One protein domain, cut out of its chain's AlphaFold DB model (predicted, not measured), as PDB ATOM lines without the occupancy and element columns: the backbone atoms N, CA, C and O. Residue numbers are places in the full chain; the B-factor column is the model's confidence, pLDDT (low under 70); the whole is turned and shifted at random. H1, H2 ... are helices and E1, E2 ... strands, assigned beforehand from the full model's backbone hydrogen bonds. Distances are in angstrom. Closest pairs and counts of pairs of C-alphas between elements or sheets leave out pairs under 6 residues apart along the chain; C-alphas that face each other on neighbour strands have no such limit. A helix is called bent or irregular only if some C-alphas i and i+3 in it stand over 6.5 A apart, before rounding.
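What this domain is: This is residues 113 to 304 of the 307 residues of the protein "Type III effector HopE1" of Pseudomonas syringae pv. coriandricola (UniProt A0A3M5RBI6). A strongly twisted sheet of five strands has helix H6 running along E2 over one face, with H1 packed on one side of H6 and H8 on the other; together they make two layers, H1, H6 and H8 being on one face of the sheet. Off the sheet lies a second group, H2, H3 and H4, where H2 touches both others, and H5 folds back from the end of H4 to pack on H8, while the short H7 grazes the sheet. The printed part has 192 residues with eight named helices and five named strands, in the order H1 H2 H3 H4 H5 H6 E1 E2 E3 E4 H7 E5 H8. The sheet's order is E4, E3, E2, E1, E5, all antiparallel, and the class is mixed, helices and strands. The whole is compact, with a radius of gyration of the C-alphas of 16.0 A, and rounded, spanning 49 by 45 by 31 A.

How they stand to each other: The sheet holds E1, residues 234 to 239, E2, 244 to 249, E3, 259 to 262, E4, 268 to 271, and E5, 287 to 289; E4 and E5 are its edge strands. E1 to E4 form a meander, each strand the antiparallel neighbour of the one before, and E1 and E2, E2 and E3, and E3 and E4 are hairpins. Within hydrogen-bond range are N 235 and O 248 of E1 and E2 at 2.8 A, N 249 and O 259 of E2 and E3 at 2.8 A, N 260 and O 270 of E3 and E4 at 2.8 A, and N 238 and O 288 of E1 and E5 at 2.8 A. H6, residues 214 to 227, lies over E2 at a height over the sheet of 8.3 A and runs along the strands, at 4 degrees to E2 on the local plane. H1, residues 113 to 121, touches H6 at a steep tilt of 45 degrees, opposite ways, the closest C-alphas being those of Val 115 and Ile 221, 6.9 A apart. H8, residues 291 to 304, touches H6 at a steep tilt of 58 degrees, the same way, with the C-alphas of Leu 223 and Ile 297 closest at 5.4 A. H7, residues 274 to 279, only grazes the sheet with its residues 276 to 277. H5, residues 196 to 209, touches H8 with residues 196 to 200 alone; the C-alphas of Pro 196 and Trp 296 are closest, at 4.7 A. H4, residues 168 to 181, forms a helical hairpin with H5 at a shallow tilt of 32 degrees, only just short of steep; it touches H5 with residues 179 to 180 alone, the C-alphas of Ile 180 and Cys 202 being closest at 5.7 A. H2, residues 126 to 136, touches H4, the C-alphas of Thr 126 and Leu 172 being closest at 5.1 A. H3, residues 150 to 163, touches H2, with the C-alphas of Ala 132 and Ala 153 closest at 4.0 A. Every O i to N i+4 pair is within hydrogen-bond range in H1, H2, H3, H6 and H7, against 9 of 10 in H4, 8 of 10 in H5 and 7 of 10 in H8.

Where its parts are: E1 measures 15.4 A and E2 16.4 A from first to last C-alpha; E3, E4 and E5 are shorter. H6 and H3 measure 19.9 A each, H5 20.5 A, H4 18.5 A, H8 18.2 A, H2 15.5 A and H1 12.6 A. H8 is irregular: C-alphas 299 and 302 are 7.8 A apart. H1 begins at C-alpha 113 (0.965, 44.465, 30.216), E2 begins at C-alpha 244 (8.006, 25.323, 37.196), and H8 ends at C-alpha 304 (-12.847, 34.899, 37.054).

The domain as a whole: The two C-alphas farthest apart, those of Ser 166 and Asn 253, are 49.4 A apart. The printed part has no cut. The links H2 to H3, residues 137 to 149, and H4 to H5, residues 182 to 195, are long. The mean pLDDT of the printed part is 92.1, and Ala 191 is the one printed residue under 70.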
ATOM      1  N   ASP A 113       1.769  43.694  29.261       95.00
ATOM      2  CA  ASP A 113       0.965  44.465  30.216       95.00
ATOM      3  C   ASP A 113       0.155  43.531  31.126       95.00
ATOM      4  O   ASP A 113       0.072  43.743  32.336       95.00
ATOM      5  N   LEU A 114      -0.397  42.448  30.566       95.56
ATOM      6  CA  LEU A 114      -1.055  41.400  31.341       95.56
ATOM      7  C   LEU A 114      -0.094  40.740  32.343       95.56
ATOM      8  O   LEU A 114      -0.449  40.537  33.505       95.56
ATOM      9  N   VAL A 115       1.124  40.402  31.914       94.94
ATOM     10  CA  VAL A 115       2.130  39.812  32.806       94.94
ATOM     11  C   VAL A 115       2.460  40.752  33.964       94.94
ATOM     12  O   VAL A 115       2.564  40.294  35.108       94.94
ATOM     13  N   GLU A 116       2.602  42.051  33.701       93.88
ATOM     14  CA  GLU A 116       2.848  43.046  34.744       93.88
ATOM     15  C   GLU A 116       1.664  43.135  35.719       93.88
ATOM     16  O   GLU A 116       1.874  43.007  36.924       93.88
ATOM     17  N   GLN A 117       0.422  43.187  35.221       94.06
ATOM     18  CA  GLN A 117      -0.790  43.195  36.057       94.06
ATOM     19  C   GLN A 117      -0.875  41.980  36.998       94.06
ATOM     20  O   GLN A 117      -1.133  42.129  38.196       94.06
ATOM     21  N   VAL A 118      -0.631  40.766  36.489       94.56
ATOM     22  CA  VAL A 118      -0.632  39.541  37.317       94.56
ATOM     23  C   VAL A 118       0.514  39.566  38.335       94.56
ATOM     24  O   VAL A 118       0.338  39.169  39.493       94.56
ATOM     25  N   SER A 119       1.682  40.074  37.934       92.75
ATOM     26  CA  SER A 119       2.850  40.201  38.812       92.75
ATOM     27  C   SER A 119       2.608  41.180  39.962       92.75
ATOM     28  O   SER A 119       3.019  40.915  41.090       92.75
ATOM     29  N   GLU A 120       1.943  42.305  39.701       92.06
ATOM     30  CA  GLU A 120       1.646  43.339  40.697       92.06
ATOM     31  C   GLU A 120       0.599  42.896  41.718       92.06
ATOM     32  O   GLU A 120       0.713  43.226  42.897       92.06
ATOM     33  N   ARG A 121      -0.375  42.084  41.297       92.00
ATOM     34  CA  ARG A 121      -1.385  41.505  42.196       92.00
ATOM     35  C   ARG A 121      -0.824  40.412  43.098       92.00
ATOM     36  O   ARG A 121      -1.379  40.154  44.163       92.00
ATOM     37  N   THR A 122       0.267  39.768  42.687       91.81
ATOM     38  CA  THR A 122       0.868  38.653  43.424       91.81
ATOM     39  C   THR A 122       2.317  38.938  43.795       91.81
ATOM     40  O   THR A 122       3.258  38.705  43.030       91.81
ATOM     41  N   THR A 123       2.502  39.455  45.008       93.62
ATOM     42  CA  THR A 123       3.809  39.905  45.514       93.62
ATOM     43  C   THR A 123       4.387  38.999  46.596       93.62
ATOM     44  O   THR A 123       5.558  39.143  46.950       93.62
ATOM     45  N   LEU A 124       3.613  38.027  47.088       95.44
ATOM     46  CA  LEU A 124       4.071  37.012  48.031       95.44
ATOM     47  C   LEU A 124       4.154  35.641  47.353       95.44
ATOM     48  O   LEU A 124       3.241  35.209  46.656       95.44
ATOM     49  N   SER A 125       5.265  34.938  47.571       94.31
ATOM     50  CA  SER A 125       5.484  33.585  47.053       94.31
ATOM     51  C   SER A 125       6.603  32.903  47.833       94.31
ATOM     52  O   SER A 125       7.680  33.483  47.965       94.31
ATOM     53  N   THR A 126       6.410  31.669  48.315       92.56
ATOM     54  CA  THR A 126       7.490  30.939  49.016       92.56
ATOM     55  C   THR A 126       8.641  30.650  48.068       92.56
ATOM     56  O   THR A 126       9.781  31.031  48.330       92.56
ATOM     57  N   THR A 127       8.338  30.021  46.929       88.19
ATOM     58  CA  THR A 127       9.344  29.704  45.913       88.19
ATOM     59  C   THR A 127       9.886  30.986  45.285       88.19
ATOM     60  O   THR A 127      11.087  31.079  45.043       88.19
ATOM     61  N   GLY A 128       9.032  31.994  45.052       92.75
ATOM     62  CA  GLY A 128       9.467  33.278  44.494       92.75
ATOM     63  C   GLY A 128      10.487  33.968  45.395       92.75
ATOM     64  O   GLY A 128      11.546  34.364  44.921       92.75
ATOM     65  N   TYR A 129      10.240  33.999  46.707       95.06
ATOM     66  CA  TYR A 129      11.178  34.532  47.694       95.06
ATOM     67  C   TYR A 129      12.489  33.729  47.764       95.06
ATOM     68  O   TYR A 129      13.575  34.307  47.817       95.06
ATOM     69  N   GLN A 130      12.426  32.394  47.720       92.19
ATOM     70  CA  GLN A 130      13.628  31.549  47.701       92.19
ATOM     71  C   GLN A 130      14.505  31.807  46.470       92.19
ATOM     72  O   GLN A 130      15.717  31.994  46.604       92.19
ATOM     73  N   THR A 131      13.898  31.872  45.285       91.69
ATOM     74  CA  THR A 131      14.608  32.189  44.041       91.69
ATOM     75  C   THR A 131      15.117  33.628  44.038       91.69
ATOM     76  O   THR A 131      16.244  33.869  43.603       91.69
ATOM     77  N   ALA A 132      14.347  34.568  44.591       95.00
ATOM     78  CA  ALA A 132      14.739  35.963  44.736       95.00
ATOM     79  C   ALA A 132      16.014  36.121  45.567       95.00
ATOM     80  O   ALA A 132      16.951  36.772  45.117       95.00
ATOM     81  N   MET A 133      16.111  35.464  46.728       94.00
ATOM     82  CA  MET A 133      17.345  35.481  47.526       94.00
ATOM     83  C   MET A 133      18.547  34.955  46.730       94.00
ATOM     84  O   MET A 133      19.634  35.523  46.792       94.00
ATOM     85  N   GLY A 134      18.354  33.887  45.947       92.19
ATOM     86  CA  GLY A 134      19.391  33.360  45.060       92.19
ATOM     87  C   GLY A 134      19.818  34.357  43.979       92.19
ATOM     88  O   GLY A 134      21.011  34.469  43.695       92.19
ATOM     89  N   ARG A 135      18.861  35.096  43.402       93.56
ATOM     90  CA  ARG A 135      19.110  36.144  42.402       93.56
ATOM     91  C   ARG A 135      19.856  37.338  42.999       93.56
ATOM     92  O   ARG A 135      20.848  37.763  42.419       93.56
ATOM     93  N   LEU A 136      19.419  37.832  44.156       94.75
ATOM     94  CA  LEU A 136      20.027  38.978  44.839       94.75
ATOM     95  C   LEU A 136      21.456  38.686  45.322       94.75
ATOM     96  O   LEU A 136      22.291  39.582  45.322       94.75
ATOM     97  N   ASN A 137      21.762  37.430  45.664       92.75
ATOM     98  CA  ASN A 137      23.118  36.997  46.023       92.75
ATOM     99  C   ASN A 137      24.055  36.820  44.814       92.75
ATOM    100  O   ASN A 137      25.241  36.564  45.007       92.75
ATOM    101  N   LYS A 138      23.529  36.898  43.585       91.62
ATOM    102  CA  LYS A 138      24.283  36.776  42.328       91.62
ATOM    103  C   LYS A 138      23.947  37.939  41.383       91.62
ATOM    104  O   LYS A 138      23.362  37.705  40.316       91.62
ATOM    105  N   PRO A 139      24.221  39.196  41.784       91.69
ATOM    106  CA  PRO A 139      23.849  40.376  41.005       91.69
ATOM    107  C   PRO A 139      24.605  40.473  39.673       91.69
ATOM    108  O   PRO A 139      24.110  41.101  38.743       91.69
ATOM    109  N   GLU A 140      25.756  39.810  39.547       92.81
ATOM    110  CA  GLU A 140      26.594  39.795  38.345       92.81
ATOM    111  C   GLU A 140      25.943  39.094  37.146       92.81
ATOM    112  O   GLU A 140      26.304  39.362  36.000       92.81
ATOM    113  N   LYS A 141      24.972  38.199  37.378       89.44
ATOM    114  CA  LYS A 141      24.217  37.579  36.282       89.44
ATOM    115  C   LYS A 141      23.310  38.613  35.621       89.44
ATOM    116  O   LYS A 141      22.639  39.379  36.309       89.44
ATOM    117  N   SER A 142      23.222  38.595  34.293       90.00
ATOM    118  CA  SER A 142      22.241  39.409  33.572       90.00
ATOM    119  C   SER A 142      20.815  38.882  33.805       90.00
ATOM    120  O   SER A 142      20.622  37.697  34.086       90.00
ATOM    121  N   ASP A 143      19.797  39.730  33.644       89.44
ATOM    122  CA  ASP A 143      18.390  39.292  33.689       89.44
ATOM    123  C   ASP A 143      18.051  38.306  32.556       89.44
ATOM    124  O   ASP A 143      17.202  37.429  32.720       89.44
ATOM    125  N   ALA A 144      18.757  38.399  31.424       84.00
ATOM    126  CA  ALA A 144      18.597  37.475  30.307       84.00
ATOM    127  C   ALA A 144      19.086  36.058  30.650       84.00
ATOM    128  O   ALA A 144      18.495  35.076  30.190       84.00
ATOM    129  N   ASP A 145      20.128  35.944  31.476       84.38
ATOM    130  CA  ASP A 145      20.762  34.666  31.821       84.38
ATOM    131  C   ASP A 145      20.286  34.111  33.172       84.38
ATOM    132  O   ASP A 145      20.364  32.906  33.424       84.38
ATOM    133  N   ALA A 146      19.757  34.965  34.047       85.06
ATOM    134  CA  ALA A 146      19.082  34.548  35.265       85.06
ATOM    135  C   ALA A 146      17.670  34.024  34.965       85.06
ATOM    136  O   ALA A 146      17.018  34.447  34.013       85.06
ATOM    137  N   LEU A 147      17.157  33.113  35.798       85.56
ATOM    138  CA  LEU A 147      15.757  32.690  35.694       85.56
ATOM    139  C   LEU A 147      14.799  33.804  36.135       85.56
ATOM    140  O   LEU A 147      13.717  33.876  35.590       85.56
ATOM    141  N   MET A 148      15.197  34.687  37.055       91.44
ATOM    142  CA  MET A 148      14.369  35.762  37.617       91.44
ATOM    143  C   MET A 148      15.054  37.124  37.449       91.44
ATOM    144  O   MET A 148      16.273  37.218  37.617       91.44
ATOM    145  N   THR A 149      14.279  38.168  37.148       94.00
ATOM    146  CA  THR A 149      14.804  39.537  37.012       94.00
ATOM    147  C   THR A 149      15.145  40.156  38.368       94.00
ATOM    148  O   THR A 149      14.548  39.800  39.388       94.00
ATOM    149  N   MET A 150      16.085  41.110  38.406       95.81
ATOM    150  CA  MET A 150      16.409  41.826  39.652       95.81
ATOM    151  C   MET A 150      15.193  42.550  40.235       95.81
ATOM    152  O   MET A 150      14.954  42.467  41.439       95.81
ATOM    153  N   ARG A 151      14.382  43.204  39.387       94.75
ATOM    154  CA  ARG A 151      13.152  43.895  39.813       94.75
ATOM    155  C   ARG A 151      12.198  42.934  40.526       94.75
ATOM    156  O   ARG A 151      11.731  43.242  41.620       94.75
ATOM    157  N   ARG A 152      11.930  41.762  39.935       95.50
ATOM    158  CA  ARG A 152      11.013  40.772  40.522       95.50
ATOM    159  C   ARG A 152      11.579  40.164  41.804       95.50
ATOM    160  O   ARG A 152      10.841  39.989  42.771       95.50
ATOM    161  N   ALA A 153      12.887  39.910  41.842       96.50
ATOM    162  CA  ALA A 153      13.557  39.431  43.046       96.50
ATOM    163  C   ALA A 153      13.442  40.434  44.209       96.50
ATOM    164  O   ALA A 153      13.108  40.054  45.335       96.50
ATOM    165  N   GLN A 154      13.655  41.722  43.931       96.75
ATOM    166  CA  GLN A 154      13.500  42.783  44.921       96.75
ATOM    167  C   GLN A 154      12.050  42.868  45.416       96.75
ATOM    168  O   GLN A 154      11.814  42.866  46.621       96.75
ATOM    169  N   GLN A 155      11.075  42.823  44.504       96.31
ATOM    170  CA  GLN A 155       9.651  42.867  44.844       96.31
ATOM    171  C   GLN A 155       9.223  41.731  45.784       96.31
ATOM    172  O   GLN A 155       8.578  42.005  46.799       96.31
ATOM    173  N   TYR A 156       9.592  40.477  45.488       97.06
ATOM    174  CA  TYR A 156       9.293  39.349  46.381       97.06
ATOM    175  C   TYR A 156       9.976  39.505  47.739       97.06
ATOM    176  O   TYR A 156       9.373  39.215  48.771       97.06
ATOM    177  N   THR A 157      11.230  39.963  47.749       96.44
ATOM    178  CA  THR A 157      12.008  40.106  48.983       96.44
ATOM    179  C   THR A 157      11.429  41.189  49.886       96.44
ATOM    180  O   THR A 157      11.212  40.942  51.073       96.44
ATOM    181  N   ASP A 158      11.135  42.361  49.329       96.25
ATOM    182  CA  ASP A 158      10.607  43.500  50.079       96.25
ATOM    183  C   ASP A 158       9.195  43.241  50.579       96.25
ATOM    184  O   ASP A 158       8.897  43.510  51.741       96.25
ATOM    185  N   SER A 159       8.331  42.680  49.729       96.62
ATOM    186  CA  SER A 159       6.951  42.375  50.115       96.62
ATOM    187  C   SER A 159       6.926  41.328  51.225       96.62
ATOM    188  O   SER A 159       6.272  41.531  52.243       96.62
ATOM    189  N   ALA A 160       7.721  40.259  51.105       96.44
ATOM    190  CA  ALA A 160       7.795  39.228  52.135       96.44
ATOM    191  C   ALA A 160       8.344  39.752  53.470       96.44
ATOM    192  O   ALA A 160       7.785  39.435  54.516       96.44
ATOM    193  N   LYS A 161       9.411  40.561  53.451       95.50
ATOM    194  CA  LYS A 161      10.001  41.139  54.672       95.50
ATOM    195  C   LYS A 161       9.114  42.201  55.317       95.50
ATOM    196  O   LYS A 161       9.145  42.350  56.534       95.50
ATOM    197  N   ARG A 162       8.320  42.922  54.520       95.94
ATOM    198  CA  ARG A 162       7.321  43.870  55.024       95.94
ATOM    199  C   ARG A 162       6.165  43.145  55.709       95.94
ATOM    200  O   ARG A 162       5.732  43.579  56.768       95.94
ATOM    201  N   THR A 163       5.688  42.048  55.122       96.06
ATOM    202  CA  THR A 163       4.567  41.268  55.668       96.06
ATOM    203  C   THR A 163       4.983  40.410  56.866       96.06
ATOM    204  O   THR A 163       4.236  40.300  57.833       96.06
ATOM    205  N   TYR A 164       6.180  39.815  56.831       95.31
ATOM    206  CA  TYR A 164       6.684  38.910  57.867       95.31
ATOM    207  C   TYR A 164       8.046  39.374  58.389       95.31
ATOM    208  O   TYR A 164       9.093  39.048  57.819       95.31
ATOM    209  N   ILE A 165       8.007  40.108  59.503       88.75
ATOM    210  CA  ILE A 165       9.167  40.757  60.138       88.75
ATOM    211  C   ILE A 165      10.203  39.730  60.627       88.75
ATOM    212  O   ILE A 165      11.407  39.960  60.534       88.75
ATOM    213  N   SER A 166       9.745  38.579  61.122       90.12
ATOM    214  CA  SER A 166      10.584  37.457  61.539       90.12
ATOM    215  C   SER A 166      10.106  36.160  60.891       90.12
ATOM    216  O   SER A 166       8.970  36.049  60.432       90.12
ATOM    217  N   GLU A 167      11.014  35.184  60.813       91.94
ATOM    218  CA  GLU A 167      10.726  33.836  60.306       91.94
ATOM    219  C   GLU A 167      10.070  33.819  58.910       91.94
ATOM    220  O   GLU A 167       9.311  32.913  58.579       91.94
ATOM    221  N   THR A 168      10.410  34.792  58.056       94.19
ATOM    222  CA  THR A 168       9.762  35.063  56.759       94.19
ATOM    223  C   THR A 168       9.539  33.807  55.907       94.19
ATOM    224  O   THR A 168       8.446  33.590  55.396       94.19
ATOM    225  N   LEU A 169      10.551  32.939  55.781       93.00
ATOM    226  CA  LEU A 169      10.433  31.683  55.028       93.00
ATOM    227  C   LEU A 169       9.435  30.698  55.641       93.00
ATOM    228  O   LEU A 169       8.743  30.001  54.903       93.00
ATOM    229  N   MET A 170       9.394  30.604  56.970       93.50
ATOM    230  CA  MET A 170       8.476  29.712  57.671       93.50
ATOM    231  C   MET A 170       7.039  30.211  57.522       93.50
ATOM    232  O   MET A 170       6.162  29.421  57.189       93.50
ATOM    233  N   SER A 171       6.827  31.520  57.665       95.94
ATOM    234  CA  SER A 171       5.526  32.164  57.471       95.94
ATOM    235  C   SER A 171       5.011  32.015  56.038       95.94
ATOM    236  O   SER A 171       3.850  31.669  55.835       95.94
ATOM    237  N   LEU A 172       5.877  32.188  55.031       94.81
ATOM    238  CA  LEU A 172       5.522  31.938  53.629       94.81
ATOM    239  C   LEU A 172       5.185  30.463  53.376       94.81
ATOM    240  O   LEU A 172       4.192  30.165  52.715       94.81
ATOM    241  N   ALA A 173       5.972  29.534  53.926       91.50
ATOM    242  CA  ALA A 173       5.706  28.107  53.779       91.50
ATOM    243  C   ALA A 173       4.368  27.703  54.420       91.50
ATOM    244  O   ALA A 173       3.617  26.932  53.822       91.50
ATOM    245  N   ASP A 174       4.046  28.243  55.598       91.44
ATOM    246  CA  ASP A 174       2.744  28.057  56.240       91.44
ATOM    247  C   ASP A 174       1.603  28.640  55.389       91.44
ATOM    248  O   ASP A 174       0.596  27.966  55.156       91.44
ATOM    249  N   LEU A 175       1.783  29.845  54.837       92.31
ATOM    250  CA  LEU A 175       0.809  30.448  53.928       92.31
ATOM    251  C   LEU A 175       0.574  29.566  52.692       92.31
ATOM    252  O   LEU A 175      -0.574  29.291  52.344       92.31
ATOM    253  N   GLN A 176       1.639  29.044  52.077       91.62
ATOM    254  CA  GLN A 176       1.538  28.131  50.937       91.62
ATOM    255  C   GLN A 176       0.781  26.850  51.279       91.62
ATOM    256  O   GLN A 176      -0.057  26.398  50.497       91.62
ATOM    257  N   GLN A 177       1.051  26.274  52.451       88.25
ATOM    258  CA  GLN A 177       0.331  25.097  52.925       88.25
ATOM    259  C   GLN A 177      -1.159  25.395  53.097       88.25
ATOM    260  O   GLN A 177      -1.994  24.616  52.645       88.25
ATOM    261  N   ARG A 178      -1.507  26.531  53.707       87.06
ATOM    262  CA  ARG A 178      -2.902  26.895  53.988       87.06
ATOM    263  C   ARG A 178      -3.698  27.308  52.753       87.06
ATOM    264  O   ARG A 178      -4.892  27.023  52.711       87.06
ATOM    265  N   LYS A 179      -3.075  28.007  51.801       89.31
ATOM    266  CA  LYS A 179      -3.777  28.671  50.686       89.31
ATOM    267  C   LYS A 179      -3.689  27.915  49.368       89.31
ATOM    268  O   LYS A 179      -4.616  27.997  48.571       89.31
ATOM    269  N   ILE A 180      -2.604  27.171  49.155       88.25
ATOM    270  CA  ILE A 180      -2.434  26.353  47.954       88.25
ATOM    271  C   ILE A 180      -2.671  24.896  48.312       88.25
ATOM    272  O   ILE A 180      -3.651  24.314  47.874       88.25
ATOM    273  N   TYR A 181      -1.834  24.291  49.151       84.06
ATOM    274  CA  TYR A 181      -1.865  22.832  49.248       84.06
ATOM    275  C   TYR A 181      -3.089  22.274  49.967       84.06
ATOM    276  O   TYR A 181      -3.564  21.205  49.593       84.06
ATOM    277  N   ARG A 182      -3.635  22.971  50.962       82.00
ATOM    278  CA  ARG A 182      -4.808  22.505  51.699       82.00
ATOM    279  C   ARG A 182      -6.097  22.779  50.926       82.00
ATOM    280  O   ARG A 182      -6.684  23.855  51.009       82.00
ATOM    281  N   THR A 183      -6.557  21.754  50.225       75.62
ATOM    282  CA  THR A 183      -7.845  21.772  49.519       75.62
ATOM    283  C   THR A 183      -9.033  21.737  50.490       75.62
ATOM    284  O   THR A 183      -8.887  21.361  51.656       75.62
ATOM    285  N   ASN A 184     -10.240  22.043  49.999       71.56
ATOM    286  CA  ASN A 184     -11.485  21.947  50.781       71.56
ATOM    287  C   ASN A 184     -11.776  20.534  51.317       71.56
ATOM    288  O   ASN A 184     -12.496  20.386  52.299       71.56
ATOM    289  N   SER A 185     -11.163  19.494  50.739       72.00
ATOM    290  CA  SER A 185     -11.232  18.126  51.268       72.00
ATOM    291  C   SER A 185     -10.197  17.844  52.372       72.00
ATOM    292  O   SER A 185     -10.038  16.698  52.777       72.00
ATOM    293  N   GLY A 186      -9.411  18.840  52.790       70.12
ATOM    294  CA  GLY A 186      -8.342  18.716  53.785       70.12
ATOM    295  C   GLY A 186      -7.044  18.069  53.286       70.12
ATOM    296  O   GLY A 186      -6.062  18.054  54.028       70.12
ATOM    297  N   ASN A 187      -7.005  17.572  52.045       72.75
ATOM    298  CA  ASN A 187      -5.834  16.909  51.469       72.75
ATOM    299  C   ASN A 187      -4.817  17.930  50.952       72.75
ATOM    300  O   ASN A 187      -5.222  18.930  50.354       72.75
ATOM    301  N   LEU A 188      -3.526  17.624  51.130       70.00
ATOM    302  CA  LEU A 188      -2.418  18.371  50.534       70.00
ATOM    303  C   LEU A 188      -2.257  17.987  49.061       70.00
ATOM    304  O   LEU A 188      -2.008  16.817  48.772       70.00
ATOM    305  N   ARG A 189      -2.411  18.946  48.146       73.88
ATOM    306  CA  ARG A 189      -2.244  18.744  46.697       73.88
ATOM    307  C   ARG A 189      -1.586  19.949  46.048       73.88
ATOM    308  O   ARG A 189      -1.978  21.075  46.338       73.88
ATOM    309  N   GLY A 190      -0.626  19.725  45.151       70.25
ATOM    310  CA  GLY A 190      -0.136  20.794  44.274       70.25
ATOM    311  C   GLY A 190      -1.249  21.273  43.339       70.25
ATOM    312  O   GLY A 190      -2.152  20.501  43.028       70.25
ATOM    313  N   ALA A 191      -1.205  22.516  42.853       68.88
ATOM    314  CA  ALA A 191      -2.262  23.021  41.967       68.88
ATOM    315  C   ALA A 191      -2.346  22.240  40.639       68.88
ATOM    316  O   ALA A 191      -3.427  22.083  40.085       68.88
ATOM    317  N   ILE A 192      -1.248  21.632  40.180       73.38
ATOM    318  CA  ILE A 192      -1.258  20.652  39.076       73.38
ATOM    319  C   ILE A 192      -2.121  19.401  39.354       73.38
ATOM    320  O   ILE A 192      -2.675  18.807  38.433       73.38
ATOM    321  N   GLU A 193      -2.274  19.008  40.620       80.94
ATOM    322  CA  GLU A 193      -3.018  17.817  41.065       80.94
ATOM    323  C   GLU A 193      -4.452  18.148  41.516       80.94
ATOM    324  O   GLU A 193      -5.213  17.260  41.929       80.94
ATOM    325  N   MET A 194      -4.817  19.431  41.493       88.19
ATOM    326  CA  MET A 194      -6.151  19.893  41.842       88.19
ATOM    327  C   MET A 194      -7.114  19.650  40.690       88.19
ATOM    328  O   MET A 194      -6.814  19.909  39.528       88.19
ATOM    329  N   THR A 195      -8.309  19.185  41.036       90.69
ATOM    330  CA  THR A 195      -9.450  19.203  40.115       90.69
ATOM    331  C   THR A 195      -9.845  20.649  39.790       90.69
ATOM    332  O   THR A 195      -9.579  21.541  40.602       90.69
ATOM    333  N   PRO A 196     -10.552  20.906  38.676       92.44
ATOM    334  CA  PRO A 196     -11.048  22.245  38.360       92.44
ATOM    335  C   PRO A 196     -11.805  22.912  39.521       92.44
ATOM    336  O   PRO A 196     -11.517  24.047  39.881       92.44
ATOM    337  N   THR A 197     -12.703  22.206  40.210       89.62
ATOM    338  CA  THR A 197     -13.432  22.784  41.355       89.62
ATOM    339  C   THR A 197     -12.505  23.211  42.502       89.62
ATOM    340  O   THR A 197     -12.760  24.218  43.158       89.62
ATOM    341  N   GLN A 198     -11.415  22.477  42.742       90.81
ATOM    342  CA  GLN A 198     -10.416  22.844  43.752       90.81
ATOM    343  C   GLN A 198      -9.564  24.045  43.315       90.81
ATOM    344  O   GLN A 198      -9.170  24.841  44.165       90.81
ATOM    345  N   LEU A 199      -9.313  24.203  42.010       92.81
ATOM    346  CA  LEU A 199      -8.599  25.363  41.472       92.81
ATOM    347  C   LEU A 199      -9.367  26.667  41.709       92.81
ATOM    348  O   LEU A 199      -8.737  27.652  42.079       92.81
ATOM    349  N   THR A 200     -10.700  26.669  41.589       92.38
ATOM    350  CA  THR A 200     -11.532  27.854  41.883       92.38
ATOM    351  C   THR A 200     -11.265  28.399  43.287       92.38
ATOM    352  O   THR A 200     -10.943  29.572  43.466       92.38
ATOM    353  N   ASP A 201     -11.352  27.521  44.284       90.06
ATOM    354  CA  ASP A 201     -11.140  27.863  45.689       90.06
ATOM    355  C   ASP A 201      -9.692  28.309  45.965       90.06
ATOM    356  O   ASP A 201      -9.457  29.280  46.685       90.06
ATOM    357  N   CYS A 202      -8.711  27.648  45.343       91.94
ATOM    358  CA  CYS A 202      -7.305  28.018  45.475       91.94
ATOM    359  C   CYS A 202      -7.007  29.402  44.878       91.94
ATOM    360  O   CYS A 202      -6.359  30.221  45.532       91.94
ATOM    361  N   VAL A 203      -7.506  29.688  43.669       93.44
ATOM    362  CA  VAL A 203      -7.344  30.989  43.000       93.44
ATOM    363  C   VAL A 203      -7.936  32.104  43.855       93.44
ATOM    364  O   VAL A 203      -7.270  33.114  44.083       93.44
ATOM    365  N   GLN A 204      -9.139  31.908  44.403       92.50
ATOM    366  CA  GLN A 204      -9.766  32.894  45.281       92.50
ATOM    367  C   GLN A 204      -8.906  33.184  46.521       92.50
ATOM    368  O   GLN A 204      -8.549  34.336  46.770       92.50
ATOM    369  N   LYS A 205      -8.487  32.139  47.247       93.19
ATOM    370  CA  LYS A 205      -7.615  32.262  48.430       93.19
ATOM    371  C   LYS A 205      -6.288  32.958  48.117       93.19
ATOM    372  O   LYS A 205      -5.767  33.693  48.951       93.19
ATOM    373  N   CYS A 206      -5.723  32.701  46.938       93.81
ATOM    374  CA  CYS A 206      -4.483  33.320  46.474       93.81
ATOM    375  C   CYS A 206      -4.659  34.819  46.200       93.81
ATOM    376  O   CYS A 206      -3.837  35.627  46.639       93.81
ATOM    377  N   ARG A 207      -5.751  35.201  45.526       94.00
ATOM    378  CA  ARG A 207      -6.084  36.603  45.230       94.00
ATOM    379  C   ARG A 207      -6.323  37.423  46.498       94.00
ATOM    380  O   ARG A 207      -5.810  38.531  46.586       94.00
ATOM    381  N   GLU A 208      -7.038  36.871  47.480       93.62
ATOM    382  CA  GLU A 208      -7.327  37.535  48.765       93.62
ATOM    383  C   GLU A 208      -6.057  37.917  49.544       93.62
ATOM    384  O   GLU A 208      -6.016  38.954  50.200       93.62
ATOM    385  N   GLU A 209      -5.006  37.102  49.454       92.81
ATOM    386  CA  GLU A 209      -3.753  37.291  50.202       92.81
ATOM    387  C   GLU A 209      -2.645  37.964  49.373       92.81
ATOM    388  O   GLU A 209      -1.538  38.174  49.872       92.81
ATOM    389  N   GLY A 210      -2.884  38.237  48.084       94.69
ATOM    390  CA  GLY A 210      -1.828  38.659  47.156       94.69
ATOM    391  C   GLY A 210      -0.676  37.644  47.060       94.69
ATOM    392  O   GLY A 210       0.487  38.021  46.865       94.69
ATOM    393  N   PHE A 211      -0.989  36.355  47.233       94.88
ATOM    394  CA  PHE A 211      -0.032  35.252  47.331       94.88
ATOM    395  C   PHE A 211      -0.215  34.247  46.199       94.88
ATOM    396  O   PHE A 211      -1.332  33.853  45.892       94.88
ATOM    397  N   SER A 212       0.879  33.767  45.611       92.88
ATOM    398  CA  SER A 212       0.819  32.711  44.598       92.88
ATOM    399  C   SER A 212       2.140  31.953  44.445       92.88
ATOM    400  O   SER A 212       3.214  32.381  44.879       92.88
ATOM    401  N   ASN A 213       2.078  30.793  43.794       91.25
ATOM    402  CA  ASN A 213       3.244  30.092  43.261       91.25
ATOM    403  C   ASN A 213       3.227  30.134  41.718       91.25
ATOM    404  O   ASN A 213       2.363  30.769  41.112       91.25
ATOM    405  N   CYS A 214       4.187  29.462  41.081       91.12
ATOM    406  CA  CYS A 214       4.257  29.377  39.623       91.12
ATOM    407  C   CYS A 214       3.026  28.712  38.991       91.12
ATOM    408  O   CYS A 214       2.629  29.102  37.898       91.12
ATOM    409  N   ASP A 215       2.386  27.763  39.684       91.44
ATOM    410  CA  ASP A 215       1.166  27.118  39.202       91.44
ATOM    411  C   ASP A 215       0.032  28.133  39.027       91.44
ATOM    412  O   ASP A 215      -0.536  28.252  37.943       91.44
ATOM    413  N   ILE A 216      -0.282  28.876  40.093       94.12
ATOM    414  CA  ILE A 216      -1.404  29.818  40.098       94.12
ATOM    415  C   ILE A 216      -1.118  31.005  39.184       94.12
ATOM    416  O   ILE A 216      -2.007  31.438  38.465       94.12
ATOM    417  N   GLN A 217       0.123  31.489  39.119       94.75
ATOM    418  CA  GLN A 217       0.472  32.555  38.177       94.75
ATOM    419  C   GLN A 217       0.353  32.117  36.711       94.75
ATOM    420  O   GLN A 217      -0.175  32.871  35.900       94.75
ATOM    421  N   ALA A 218       0.769  30.896  36.360       95.81
ATOM    422  CA  ALA A 218       0.566  30.376  35.007       95.81
ATOM    423  C   ALA A 218      -0.929  30.203  34.674       95.81
ATOM    424  O   ALA A 218      -1.345  30.496  33.552       95.81
ATOM    425  N   LEU A 219      -1.737  29.777  35.652       96.69
ATOM    426  CA  LEU A 219      -3.193  29.694  35.524       96.69
ATOM    427  C   LEU A 219      -3.830  31.071  35.282       96.69
ATOM    428  O   LEU A 219      -4.628  31.205  34.360       96.69
ATOM    429  N   GLU A 220      -3.446  32.087  36.061       96.62
ATOM    430  CA  GLU A 220      -3.902  33.475  35.893       96.62
ATOM    431  C   GLU A 220      -3.546  34.009  34.498       96.62
ATOM    432  O   GLU A 220      -4.397  34.555  33.800       96.62
ATOM    433  N   ILE A 221      -2.315  33.781  34.029       97.44
ATOM    434  CA  ILE A 221      -1.916  34.168  32.671       97.44
ATOM    435  C   ILE A 221      -2.780  33.470  31.617       97.44
ATOM    436  O   ILE A 221      -3.315  34.142  30.739       97.44
ATOM    437  N   GLY A 222      -2.956  32.148  31.694       97.62
ATOM    438  CA  GLY A 222      -3.763  31.404  30.720       97.62
ATOM    439  C   GLY A 222      -5.231  31.846  30.696       97.62
ATOM    440  O   GLY A 222      -5.804  32.049  29.625       97.62
ATOM    441  N   LEU A 223      -5.821  32.059  31.874       97.31
ATOM    442  CA  LEU A 223      -7.158  32.629  32.048       97.31
ATOM    443  C   LEU A 223      -7.308  33.929  31.252       97.31
ATOM    444  O   LEU A 223      -8.240  34.087  30.462       97.31
ATOM    445  N   HIS A 224      -6.370  34.848  31.445       97.62
ATOM    446  CA  HIS A 224      -6.442  36.177  30.867       97.62
ATOM    447  C   HIS A 224      -6.067  36.239  29.393       97.62
ATOM    448  O   HIS A 224      -6.670  37.014  28.649       97.62
ATOM    449  N   LEU A 225      -5.133  35.404  28.943       97.62
ATOM    450  CA  LEU A 225      -4.859  35.247  27.518       97.62
ATOM    451  C   LEU A 225      -6.143  34.889  26.774       97.62
ATOM    452  O   LEU A 225      -6.503  35.586  25.828       97.62
ATOM    453  N   ARG A 226      -6.878  33.882  27.262       97.56
ATOM    454  CA  ARG A 226      -8.123  33.446  26.630       97.56
ATOM    455  C   ARG A 226      -9.225  34.492  26.726       97.56
ATOM    456  O   ARG A 226      -9.740  34.935  25.706       97.56
ATOM    457  N   HIS A 227      -9.604  34.852  27.948       97.44
ATOM    458  CA  HIS A 227     -10.883  35.518  28.203       97.44
ATOM    459  C   HIS A 227     -10.779  37.050  28.260       97.44
ATOM    460  O   HIS A 227     -11.801  37.722  28.171       97.44
ATOM    461  N   LYS A 228      -9.564  37.618  28.365       95.75
ATOM    462  CA  LYS A 228      -9.319  39.076  28.300       95.75
ATOM    463  C   LYS A 228      -8.717  39.503  26.960       95.75
ATOM    464  O   LYS A 228      -9.131  40.515  26.410       95.75
ATOM    465  N   LEU A 229      -7.748  38.748  26.433       95.38
ATOM    466  CA  LEU A 229      -7.030  39.106  25.199       95.38
ATOM    467  C   LEU A 229      -7.499  38.344  23.950       95.38
ATOM    468  O   LEU A 229      -7.054  38.666  22.851       95.38
ATOM    469  N   GLY A 230      -8.373  37.343  24.090       95.12
ATOM    470  CA  GLY A 230      -8.867  36.545  22.962       95.12
ATOM    471  C   GLY A 230      -7.820  35.612  22.337       95.12
ATOM    472  O   GLY A 230      -8.001  35.148  21.214       95.12
ATOM    473  N   ILE A 231      -6.716  35.337  23.034       95.38
ATOM    474  CA  ILE A 231      -5.650  34.432  22.594       95.38
ATOM    475  C   ILE A 231      -5.953  33.042  23.151       95.38
ATOM    476  O   ILE A 231      -5.723  32.777  24.328       95.38
ATOM    477  N   SER A 232      -6.473  32.147  22.312       93.75
ATOM    478  CA  SER A 232      -6.825  30.773  22.704       93.75
ATOM    479  C   SER A 232      -5.744  29.737  22.385       93.75
ATOM    480  O   SER A 232      -5.740  28.666  22.988       93.75
ATOM    481  N   ASP A 233      -4.836  30.038  21.455       95.44
ATOM    482  CA  ASP A 233      -3.792  29.113  21.000       95.44
ATOM    483  C   ASP A 233      -2.552  29.161  21.909       95.44
ATOM    484  O   ASP A 233      -1.505  29.733  21.590       95.44
ATOM    485  N   PHE A 234      -2.702  28.607  23.112       97.88
ATOM    486  CA  PHE A 234      -1.628  28.489  24.091       97.88
ATOM    487  C   PHE A 234      -1.701  27.173  24.859       97.88
ATOM    488  O   PHE A 234      -2.697  26.451  24.864       97.88
ATOM    489  N   THR A 235      -0.625  26.847  25.565       97.94
ATOM    490  CA  THR A 235      -0.551  25.675  26.430       97.94
ATOM    491  C   THR A 235       0.147  26.006  27.740       97.94
ATOM    492  O   THR A 235       1.257  26.527  27.753       97.94
ATOM    493  N   ILE A 236      -0.502  25.682  28.860       97.50
ATOM    494  CA  ILE A 236       0.131  25.680  30.177       97.50
ATOM    495  C   ILE A 236       0.913  24.377  30.332       97.50
ATOM    496  O   ILE A 236       0.330  23.286  30.358       97.50
ATOM    497  N   TYR A 237       2.233  24.502  30.433       95.81
ATOM    498  CA  TYR A 237       3.131  23.376  30.633       95.81
ATOM    499  C   TYR A 237       3.592  23.297  32.076       95.81
ATOM    500  O   TYR A 237       3.961  24.302  32.682       95.81
ATOM    501  N   SER A 238       3.656  22.070  32.578       92.88
ATOM    502  CA  SER A 238       4.295  21.738  33.838       92.88
ATOM    503  C   SER A 238       5.640  21.085  33.594       92.88
ATOM    504  O   SER A 238       5.709  19.920  33.201       92.88
ATOM    505  N   ASN A 239       6.718  21.838  33.820       92.12
ATOM    506  CA  ASN A 239       8.079  21.362  33.625       92.12
ATOM    507  C   ASN A 239       8.610  20.725  34.912       92.12
ATOM    508  O   ASN A 239       8.984  21.412  35.864       92.12
ATOM    509  N   ARG A 240       8.702  19.395  34.918       88.56
ATOM    510  CA  ARG A 240       9.169  18.600  36.063       88.56
ATOM    511  C   ARG A 240      10.664  18.770  36.318       88.56
ATOM    512  O   ARG A 240      11.110  18.638  37.451       88.56
ATOM    513  N   LYS A 241      11.450  19.079  35.281       89.38
ATOM    514  CA  LYS A 241      12.904  19.277  35.390       89.38
ATOM    515  C   LYS A 241      13.284  20.649  35.957       89.38
ATOM    516  O   LYS A 241      14.418  20.826  36.410       89.38
ATOM    517  N   LEU A 242      12.372  21.618  35.898       85.69
ATOM    518  CA  LEU A 242      12.513  22.932  36.532       85.69
ATOM    519  C   LEU A 242      11.632  23.110  37.769       85.69
ATOM    520  O   LEU A 242      11.805  24.097  38.477       85.69
ATOM    521  N   SER A 243      10.700  22.187  38.019       85.56
ATOM    522  CA  SER A 243       9.634  22.353  39.014       85.56
ATOM    523  C   SER A 243       8.902  23.691  38.836       85.56
ATOM    524  O   SER A 243       8.690  24.428  39.799       85.56
ATOM    525  N   HIS A 244       8.575  24.030  37.583       89.50
ATOM    526  CA  HIS A 244       8.006  25.323  37.196       89.50
ATOM    527  C   HIS A 244       6.901  25.156  36.156       89.50
ATOM    528  O   HIS A 244       7.057  24.374  35.214       89.50
ATOM    529  N   ASN A 245       5.827  25.929  36.303       92.31
ATOM    530  CA  ASN A 245       4.782  26.044  35.293       92.31
ATOM    531  C   ASN A 245       4.886  27.390  34.586       92.31
ATOM    532  O   ASN A 245       5.164  28.410  35.211       92.31
ATOM    533  N   TYR A 246       4.635  27.382  33.285       95.06
ATOM    534  CA  TYR A 246       4.623  28.577  32.450       95.06
ATOM    535  C   TYR A 246       3.671  28.368  31.275       95.06
ATOM    536  O   TYR A 246       3.291  27.235  30.953       95.06
ATOM    537  N   VAL A 247       3.281  29.466  30.633       97.75
ATOM    538  CA  VAL A 247       2.418  29.421  29.454       97.75
ATOM    539  C   VAL A 247       3.268  29.528  28.199       97.75
ATOM    540  O   VAL A 247       4.203  30.321  28.147       97.75
ATOM    541  N   VAL A 248       2.949  28.728  27.187       98.06
ATOM    542  CA  VAL A 248       3.522  28.832  25.845       98.06
ATOM    543  C   VAL A 248       2.426  29.239  24.879       98.06
ATOM    544  O   VAL A 248       1.443  28.519  24.745       98.06
ATOM    545  N   ILE A 249       2.600  30.370  24.206       97.94
ATOM    546  CA  ILE A 249       1.807  30.739  23.032       97.94
ATOM    547  C   ILE A 249       2.449  30.062  21.823       97.94
ATOM    548  O   ILE A 249       3.664  30.181  21.618       97.94
ATOM    549  N   HIS A 250       1.648  29.340  21.042       95.62
ATOM    550  CA  HIS A 250       2.138  28.612  19.873       95.62
ATOM    551  C   HIS A 250       2.511  29.562  18.722       95.62
ATOM    552  O   HIS A 250       2.104  30.731  18.714       95.62
ATOM    553  N   PRO A 251       3.342  29.103  17.764       94.94
ATOM    554  CA  PRO A 251       3.706  29.896  16.598       94.94
ATOM    555  C   PRO A 251       2.489  30.479  15.871       94.94
ATOM    556  O   PRO A 251       1.569  29.764  15.494       94.94
ATOM    557  N   SER A 252       2.506  31.791  15.655       92.12
ATOM    558  CA  SER A 252       1.423  32.543  15.019       92.12
ATOM    559  C   SER A 252       1.966  33.789  14.318       92.12
ATOM    560  O   SER A 252       3.144  34.118  14.442       92.12
ATOM    561  N   ASN A 253       1.106  34.539  13.625       90.31
ATOM    562  CA  ASN A 253       1.505  35.802  12.989       90.31
ATOM    563  C   ASN A 253       2.051  36.826  13.998       90.31
ATOM    564  O   ASN A 253       2.966  37.580  13.678       90.31
ATOM    565  N   ALA A 254       1.500  36.850  15.217       89.62
ATOM    566  CA  ALA A 254       1.989  37.719  16.283       89.62
ATOM    567  C   ALA A 254       3.268  37.166  16.929       89.62
ATOM    568  O   ALA A 254       4.142  37.946  17.295       89.62
ATOM    569  N   PHE A 255       3.404  35.842  17.036       92.69
ATOM    570  CA  PHE A 255       4.544  35.169  17.662       92.69
ATOM    571  C   PHE A 255       5.154  34.139  16.700       92.69
ATOM    572  O   PHE A 255       4.887  32.951  16.856       92.69
ATOM    573  N   PRO A 256       5.980  34.532  15.711       92.31
ATOM    574  CA  PRO A 256       6.410  33.618  14.644       92.31
ATOM    575  C   PRO A 256       7.137  32.354  15.123       92.31
ATOM    576  O   PRO A 256       7.025  31.304  14.497       92.31
ATOM    577  N   LYS A 257       7.863  32.425  16.246       94.50
ATOM    578  CA  LYS A 257       8.537  31.267  16.866       94.50
ATOM    579  C   LYS A 257       7.771  30.673  18.053       94.50
ATOM    580  O   LYS A 257       8.255  29.725  18.671       94.50
ATOM    581  N   GLY A 258       6.603  31.226  18.376       96.19
ATOM    582  CA  GLY A 258       5.940  31.074  19.668       96.19
ATOM    583  C   GLY A 258       6.602  31.920  20.760       96.19
ATOM    584  O   GLY A 258       7.629  32.573  20.542       96.19
ATOM    585  N   ALA A 259       6.020  31.909  21.954       96.50
ATOM    586  CA  ALA A 259       6.532  32.655  23.100       96.50
ATOM    587  C   ALA A 259       6.275  31.930  24.420       96.50
ATOM    588  O   ALA A 259       5.267  31.245  24.564       96.50
ATOM    589  N   ILE A 260       7.166  32.115  25.393       96.19
ATOM    590  CA  ILE A 260       6.913  31.788  26.799       96.19
ATOM    591  C   ILE A 260       6.426  33.047  27.509       96.19
ATOM    592  O   ILE A 260       7.012  34.120  27.366       96.19
ATOM    593  N   VAL A 261       5.365  32.892  28.293       96.56
ATOM    594  CA  VAL A 261       4.768  33.937  29.122       96.56
ATOM    595  C   VAL A 261       4.878  33.509  30.582       96.56
ATOM    596  O   VAL A 261       4.374  32.448  30.969       96.56
ATOM    597  N   ASP A 262       5.566  34.320  31.386       93.38
ATOM    598  CA  ASP A 262       5.878  33.992  32.778       93.38
ATOM    599  C   ASP A 262       5.949  35.246  33.668       93.38
ATOM    600  O   ASP A 262       6.929  35.999  33.675       93.38
ATOM    601  N   SER A 263       4.901  35.450  34.470       92.62
ATOM    602  CA  SER A 263       4.828  36.519  35.476       92.62
ATOM    603  C   SER A 263       5.592  36.207  36.759       92.62
ATOM    604  O   SER A 263       5.959  37.103  37.523       92.62
ATOM    605  N   TRP A 264       5.882  34.935  37.016       93.56
ATOM    606  CA  TRP A 264       6.508  34.533  38.264       93.56
ATOM    607  C   TRP A 264       7.978  34.941  38.293       93.56
ATOM    608  O   TRP A 264       8.455  35.424  39.322       93.56
ATOM    609  N   THR A 265       8.673  34.837  37.158       90.50
ATOM    610  CA  THR A 265      10.074  35.265  36.999       90.50
ATOM    611  C   THR A 265      10.253  36.759  36.736       90.50
ATOM    612  O   THR A 265      11.353  37.289  36.930       90.50
ATOM    613  N   GLY A 266       9.190  37.441  36.301       89.50
ATOM    614  CA  GLY A 266       9.225  38.841  35.883       89.50
ATOM    615  C   GLY A 266       9.921  39.069  34.542       89.50
ATOM    616  O   GLY A 266      10.361  40.186  34.286       89.50
ATOM    617  N   GLN A 267      10.070  38.027  33.715       88.56
ATOM    618  CA  GLN A 267      10.635  38.150  32.364       88.56
ATOM    619  C   GLN A 267       9.623  38.623  31.327       88.56
ATOM    620  O   GLN A 267      10.029  38.998  30.230       88.56
ATOM    621  N   GLY A 268       8.335  38.645  31.674       90.38
ATOM    622  CA  GLY A 268       7.306  39.081  30.744       90.38
ATOM    623  C   GLY A 268       7.034  38.002  29.707       90.38
ATOM    624  O   GLY A 268       6.828  36.828  30.033       90.38
ATOM    625  N   VAL A 269       7.060  38.434  28.454       93.94
ATOM    626  CA  VAL A 269       6.962  37.579  27.277       93.94
ATOM    627  C   VAL A 269       8.337  37.450  26.639       93.94
ATOM    628  O   VAL A 269       8.965  38.448  26.287       93.94
ATOM    629  N   VAL A 270       8.792  36.217  26.450       93.31
ATOM    630  CA  VAL A 270      10.064  35.911  25.789       93.31
ATOM    631  C   VAL A 270       9.822  35.020  24.580       93.31
ATOM    632  O   VAL A 270       9.036  34.077  24.632       93.31
ATOM    633  N   GLU A 271      10.497  35.312  23.469       94.81
ATOM    634  CA  GLU A 271      10.387  34.499  22.258       94.81
ATOM    635  C   GLU A 271      10.887  33.068  22.529       94.81
ATOM    636  O   GLU A 271      11.898  32.866  23.213       94.81
ATOM    637  N   LEU A 272      10.199  32.061  21.981       94.75
ATOM    638  CA  LEU A 272      10.547  30.645  22.143       94.75
ATOM    639  C   LEU A 272      11.687  30.217  21.192       94.75
ATOM    640  O   LEU A 272      11.599  29.234  20.449       94.75
ATOM    641  N   ASP A 273      12.784  30.972  21.223       93.94
ATOM    642  CA  ASP A 273      14.010  30.691  20.484       93.94
ATOM    643  C   ASP A 273      14.858  29.580  21.144       93.94
ATOM    644  O   ASP A 273      14.507  29.006  22.180       93.94
ATOM    645  N   PHE A 274      16.002  29.253  20.540       93.00
ATOM    646  CA  PHE A 274      16.901  28.223  21.062       93.00
ATOM    647  C   PHE A 274      17.417  28.539  22.477       93.00
ATOM    648  O   PHE A 274      17.454  27.646  23.329       93.00
ATOM    649  N   LYS A 275      17.774  29.801  22.757       91.69
ATOM    650  CA  LYS A 275      18.298  30.223  24.064       91.69
ATOM    651  C   LYS A 275      17.225  30.061  25.140       91.69
ATOM    652  O   LYS A 275      17.487  29.457  26.183       91.69
ATOM    653  N   THR A 276      16.015  30.541  24.879       91.88
ATOM    654  CA  THR A 276      14.879  30.445  25.795       91.88
ATOM    655  C   THR A 276      14.473  28.990  26.013       91.88
ATOM    656  O   THR A 276      14.285  28.580  27.159       91.88
ATOM    657  N   ARG A 277      14.424  28.162  24.959       93.12
ATOM    658  CA  ARG A 277      14.136  26.722  25.093       93.12
ATOM    659  C   ARG A 277      15.143  26.016  25.998       93.12
ATOM    660  O   ARG A 277      14.740  25.217  26.840       93.12
ATOM    661  N   LEU A 278      16.438  26.315  25.868       92.31
ATOM    662  CA  LEU A 278      17.464  25.764  26.758       92.31
ATOM    663  C   LEU A 278      17.286  26.242  28.202       92.31
ATOM    664  O   LEU A 278      17.289  25.424  29.121       92.31
ATOM    665  N   LYS A 279      17.079  27.549  28.397       89.69
ATOM    666  CA  LYS A 279      16.876  28.168  29.715       89.69
ATOM    667  C   LYS A 279      15.681  27.569  30.457       89.69
ATOM    668  O   LYS A 279      15.804  27.191  31.619       89.69
ATOM    669  N   PHE A 280      14.551  27.429  29.769       91.00
ATOM    670  CA  PHE A 280      13.326  26.845  30.313       91.00
ATOM    671  C   PHE A 280      13.301  25.313  30.237       91.00
ATOM    672  O   PHE A 280      12.268  24.711  30.531       91.00
ATOM    673  N   LYS A 281      14.414  24.663  29.852       93.31
ATOM    674  CA  LYS A 281      14.511  23.209  29.625       93.31
ATOM    675  C   LYS A 281      13.297  22.673  28.842       93.31
ATOM    676  O   LYS A 281      12.781  21.599  29.151       93.31
ATOM    677  N   HIS A 282      12.812  23.453  27.875       93.50
ATOM    678  CA  HIS A 282      11.580  23.214  27.133       93.50
ATOM    679  C   HIS A 282      11.822  22.135  26.072       93.50
ATOM    680  O   HIS A 282      12.163  22.418  24.923       93.50
ATOM    681  N   ARG A 283      11.712  20.880  26.509       93.19
ATOM    682  CA  ARG A 283      11.825  19.658  25.709       93.19
ATOM    683  C   ARG A 283      10.741  18.694  26.174       93.19
ATOM    684  O   ARG A 283      10.472  18.659  27.372       93.19
ATOM    685  N   GLU A 284      10.159  17.933  25.254       90.69
ATOM    686  CA  GLU A 284       8.991  17.074  25.510       90.69
ATOM    687  C   GLU A 284       9.181  16.137  26.712       90.69
ATOM    688  O   GLU A 284       8.295  16.012  27.548       90.69
ATOM    689  N   GLU A 285      10.376  15.571  26.884       93.75
ATOM    690  CA  GLU A 285      10.731  14.710  28.023       93.75
ATOM    691  C   GLU A 285      10.644  15.397  29.403       93.75
ATOM    692  O   GLU A 285      10.533  14.731  30.433       93.75
ATOM    693  N   ASN A 286      10.708  16.731  29.446       93.81
ATOM    694  CA  ASN A 286      10.779  17.505  30.683       93.81
ATOM    695  C   ASN A 286       9.425  18.059  31.131       93.81
ATOM    696  O   ASN A 286       9.308  18.461  32.294       93.81
ATOM    697  N   TYR A 287       8.424  18.123  30.249       94.31
ATOM    698  CA  TYR A 287       7.150  18.769  30.548       94.31
ATOM    699  C   TYR A 287       5.932  17.901  30.244       94.31
ATOM    700  O   TYR A 287       5.973  16.970  29.450       94.31
ATOM    701  N   ALA A 288       4.814  18.242  30.875       94.19
ATOM    702  CA  ALA A 288       3.496  17.717  30.545       94.19
ATOM    703  C   ALA A 288       2.493  18.867  30.415       94.19
ATOM    704  O   ALA A 288       2.677  19.925  31.021       94.19
ATOM    705  N   VAL A 289       1.430  18.663  29.639       95.06
ATOM    706  CA  VAL A 289       0.309  19.610  29.568       95.06
ATOM    707  C   VAL A 289      -0.500  19.532  30.860       95.06
ATOM    708  O   VAL A 289      -0.844  18.441  31.318       95.06
ATOM    709  N   ASN A 290      -0.835  20.684  31.439       94.06
ATOM    710  CA  ASN A 290      -1.679  20.739  32.627       94.06
ATOM    711  C   ASN A 290      -3.170  20.744  32.242       94.06
ATOM    712  O   ASN A 290      -3.787  21.799  32.091       94.06
ATOM    713  N   ALA A 291      -3.745  19.553  32.052       94.88
ATOM    714  CA  ALA A 291      -5.125  19.394  31.586       94.88
ATOM    715  C   ALA A 291      -6.168  20.013  32.535       94.88
ATOM    716  O   ALA A 291      -7.106  20.651  32.066       94.88
ATOM    717  N   ASN A 292      -5.976  19.897  33.853       94.69
ATOM    718  CA  ASN A 292      -6.915  20.434  34.847       94.69
ATOM    719  C   ASN A 292      -7.006  21.966  34.788       94.69
ATOM    720  O   ASN A 292      -8.094  22.523  34.910       94.69
ATOM    721  N   MET A 293      -5.875  22.650  34.587       95.94
ATOM    722  CA  MET A 293      -5.851  24.107  34.434       95.94
ATOM    723  C   MET A 293      -6.559  24.559  33.159       95.94
ATOM    724  O   MET A 293      -7.331  25.514  33.199       95.94
ATOM    725  N   HIS A 294      -6.341  23.859  32.045       96.88
ATOM    726  CA  HIS A 294      -7.059  24.132  30.799       96.88
ATOM    727  C   HIS A 294      -8.563  23.910  30.955       96.88
ATOM    728  O   HIS A 294      -9.345  24.799  30.638       96.88
ATOM    729  N   GLU A 295      -8.974  22.776  31.525       96.62
ATOM    730  CA  GLU A 295     -10.384  22.482  31.806       96.62
ATOM    731  C   GLU A 295     -11.019  23.542  32.716       96.62
ATOM    732  O   GLU A 295     -12.159  23.956  32.492       96.62
ATOM    733  N   TRP A 296     -10.287  24.019  33.725       96.88
ATOM    734  CA  TRP A 296     -10.758  25.089  34.598       96.88
ATOM    735  C   TRP A 296     -10.947  26.413  33.857       96.88
ATOM    736  O   TRP A 296     -11.991  27.048  34.012       96.88
ATOM    737  N   ILE A 297      -9.974  26.809  33.029       97.50
ATOM    738  CA  ILE A 297     -10.061  28.024  32.211       97.50
ATOM    739  C   ILE A 297     -11.298  27.961  31.312       97.50
ATOM    740  O   ILE A 297     -12.041  28.937  31.241       97.50
ATOM    741  N   GLU A 298     -11.554  26.826  30.665       96.56
ATOM    742  CA  GLU A 298     -12.717  26.647  29.787       96.56
ATOM    743  C   GLU A 298     -14.043  26.750  30.544       96.56
ATOM    744  O   GLU A 298     -14.958  27.450  30.118       96.56
ATOM    745  N   ARG A 299     -14.158  26.055  31.680       95.81
ATOM    746  CA  ARG A 299     -15.435  25.927  32.399       95.81
ATOM    747  C   ARG A 299     -15.763  27.108  33.298       95.81
ATOM    748  O   ARG A 299     -16.932  27.448  33.447       95.81
ATOM    749  N   TYR A 300     -14.753  27.689  33.938       95.31
ATOM    750  CA  TYR A 300     -14.931  28.680  35.000       95.31
ATOM    751  C   TYR A 300     -14.235  30.006  34.699       95.31
ATOM    752  O   TYR A 300     -14.585  31.017  35.308       95.31
ATOM    753  N   GLY A 301     -13.275  30.029  33.770       94.06
ATOM    754  CA  GLY A 301     -12.380  31.164  33.575       94.06
ATOM    755  C   GLY A 301     -13.094  32.481  33.271       94.06
ATOM    756  O   GLY A 301     -12.776  33.485  33.895       94.06
ATOM    757  N   GLN A 302     -14.115  32.484  32.409       95.25
ATOM    758  CA  GLN A 302     -14.827  33.714  32.027       95.25
ATOM    759  C   GLN A 302     -15.337  34.517  33.240       95.25
ATOM    760  O   GLN A 302     -15.235  35.739  33.256       95.25
ATOM    761  N   ALA A 303     -15.838  33.838  34.277       94.69
ATOM    762  CA  ALA A 303     -16.353  34.478  35.492       94.69
ATOM    763  C   ALA A 303     -15.253  34.962  36.457       94.69
ATOM    764  O   ALA A 303     -15.548  35.627  37.445       94.69
ATOM    765  N   HIS A 304     -13.995  34.606  36.196       94.62
ATOM    766  CA  HIS A 304     -12.847  34.899  37.054       94.62
ATOM    767  C   HIS A 304     -11.879  35.899  36.425       94.62
ATOM    768  O   HIS A 304     -10.834  36.169  37.028       94.62
TER     769      HIS A 304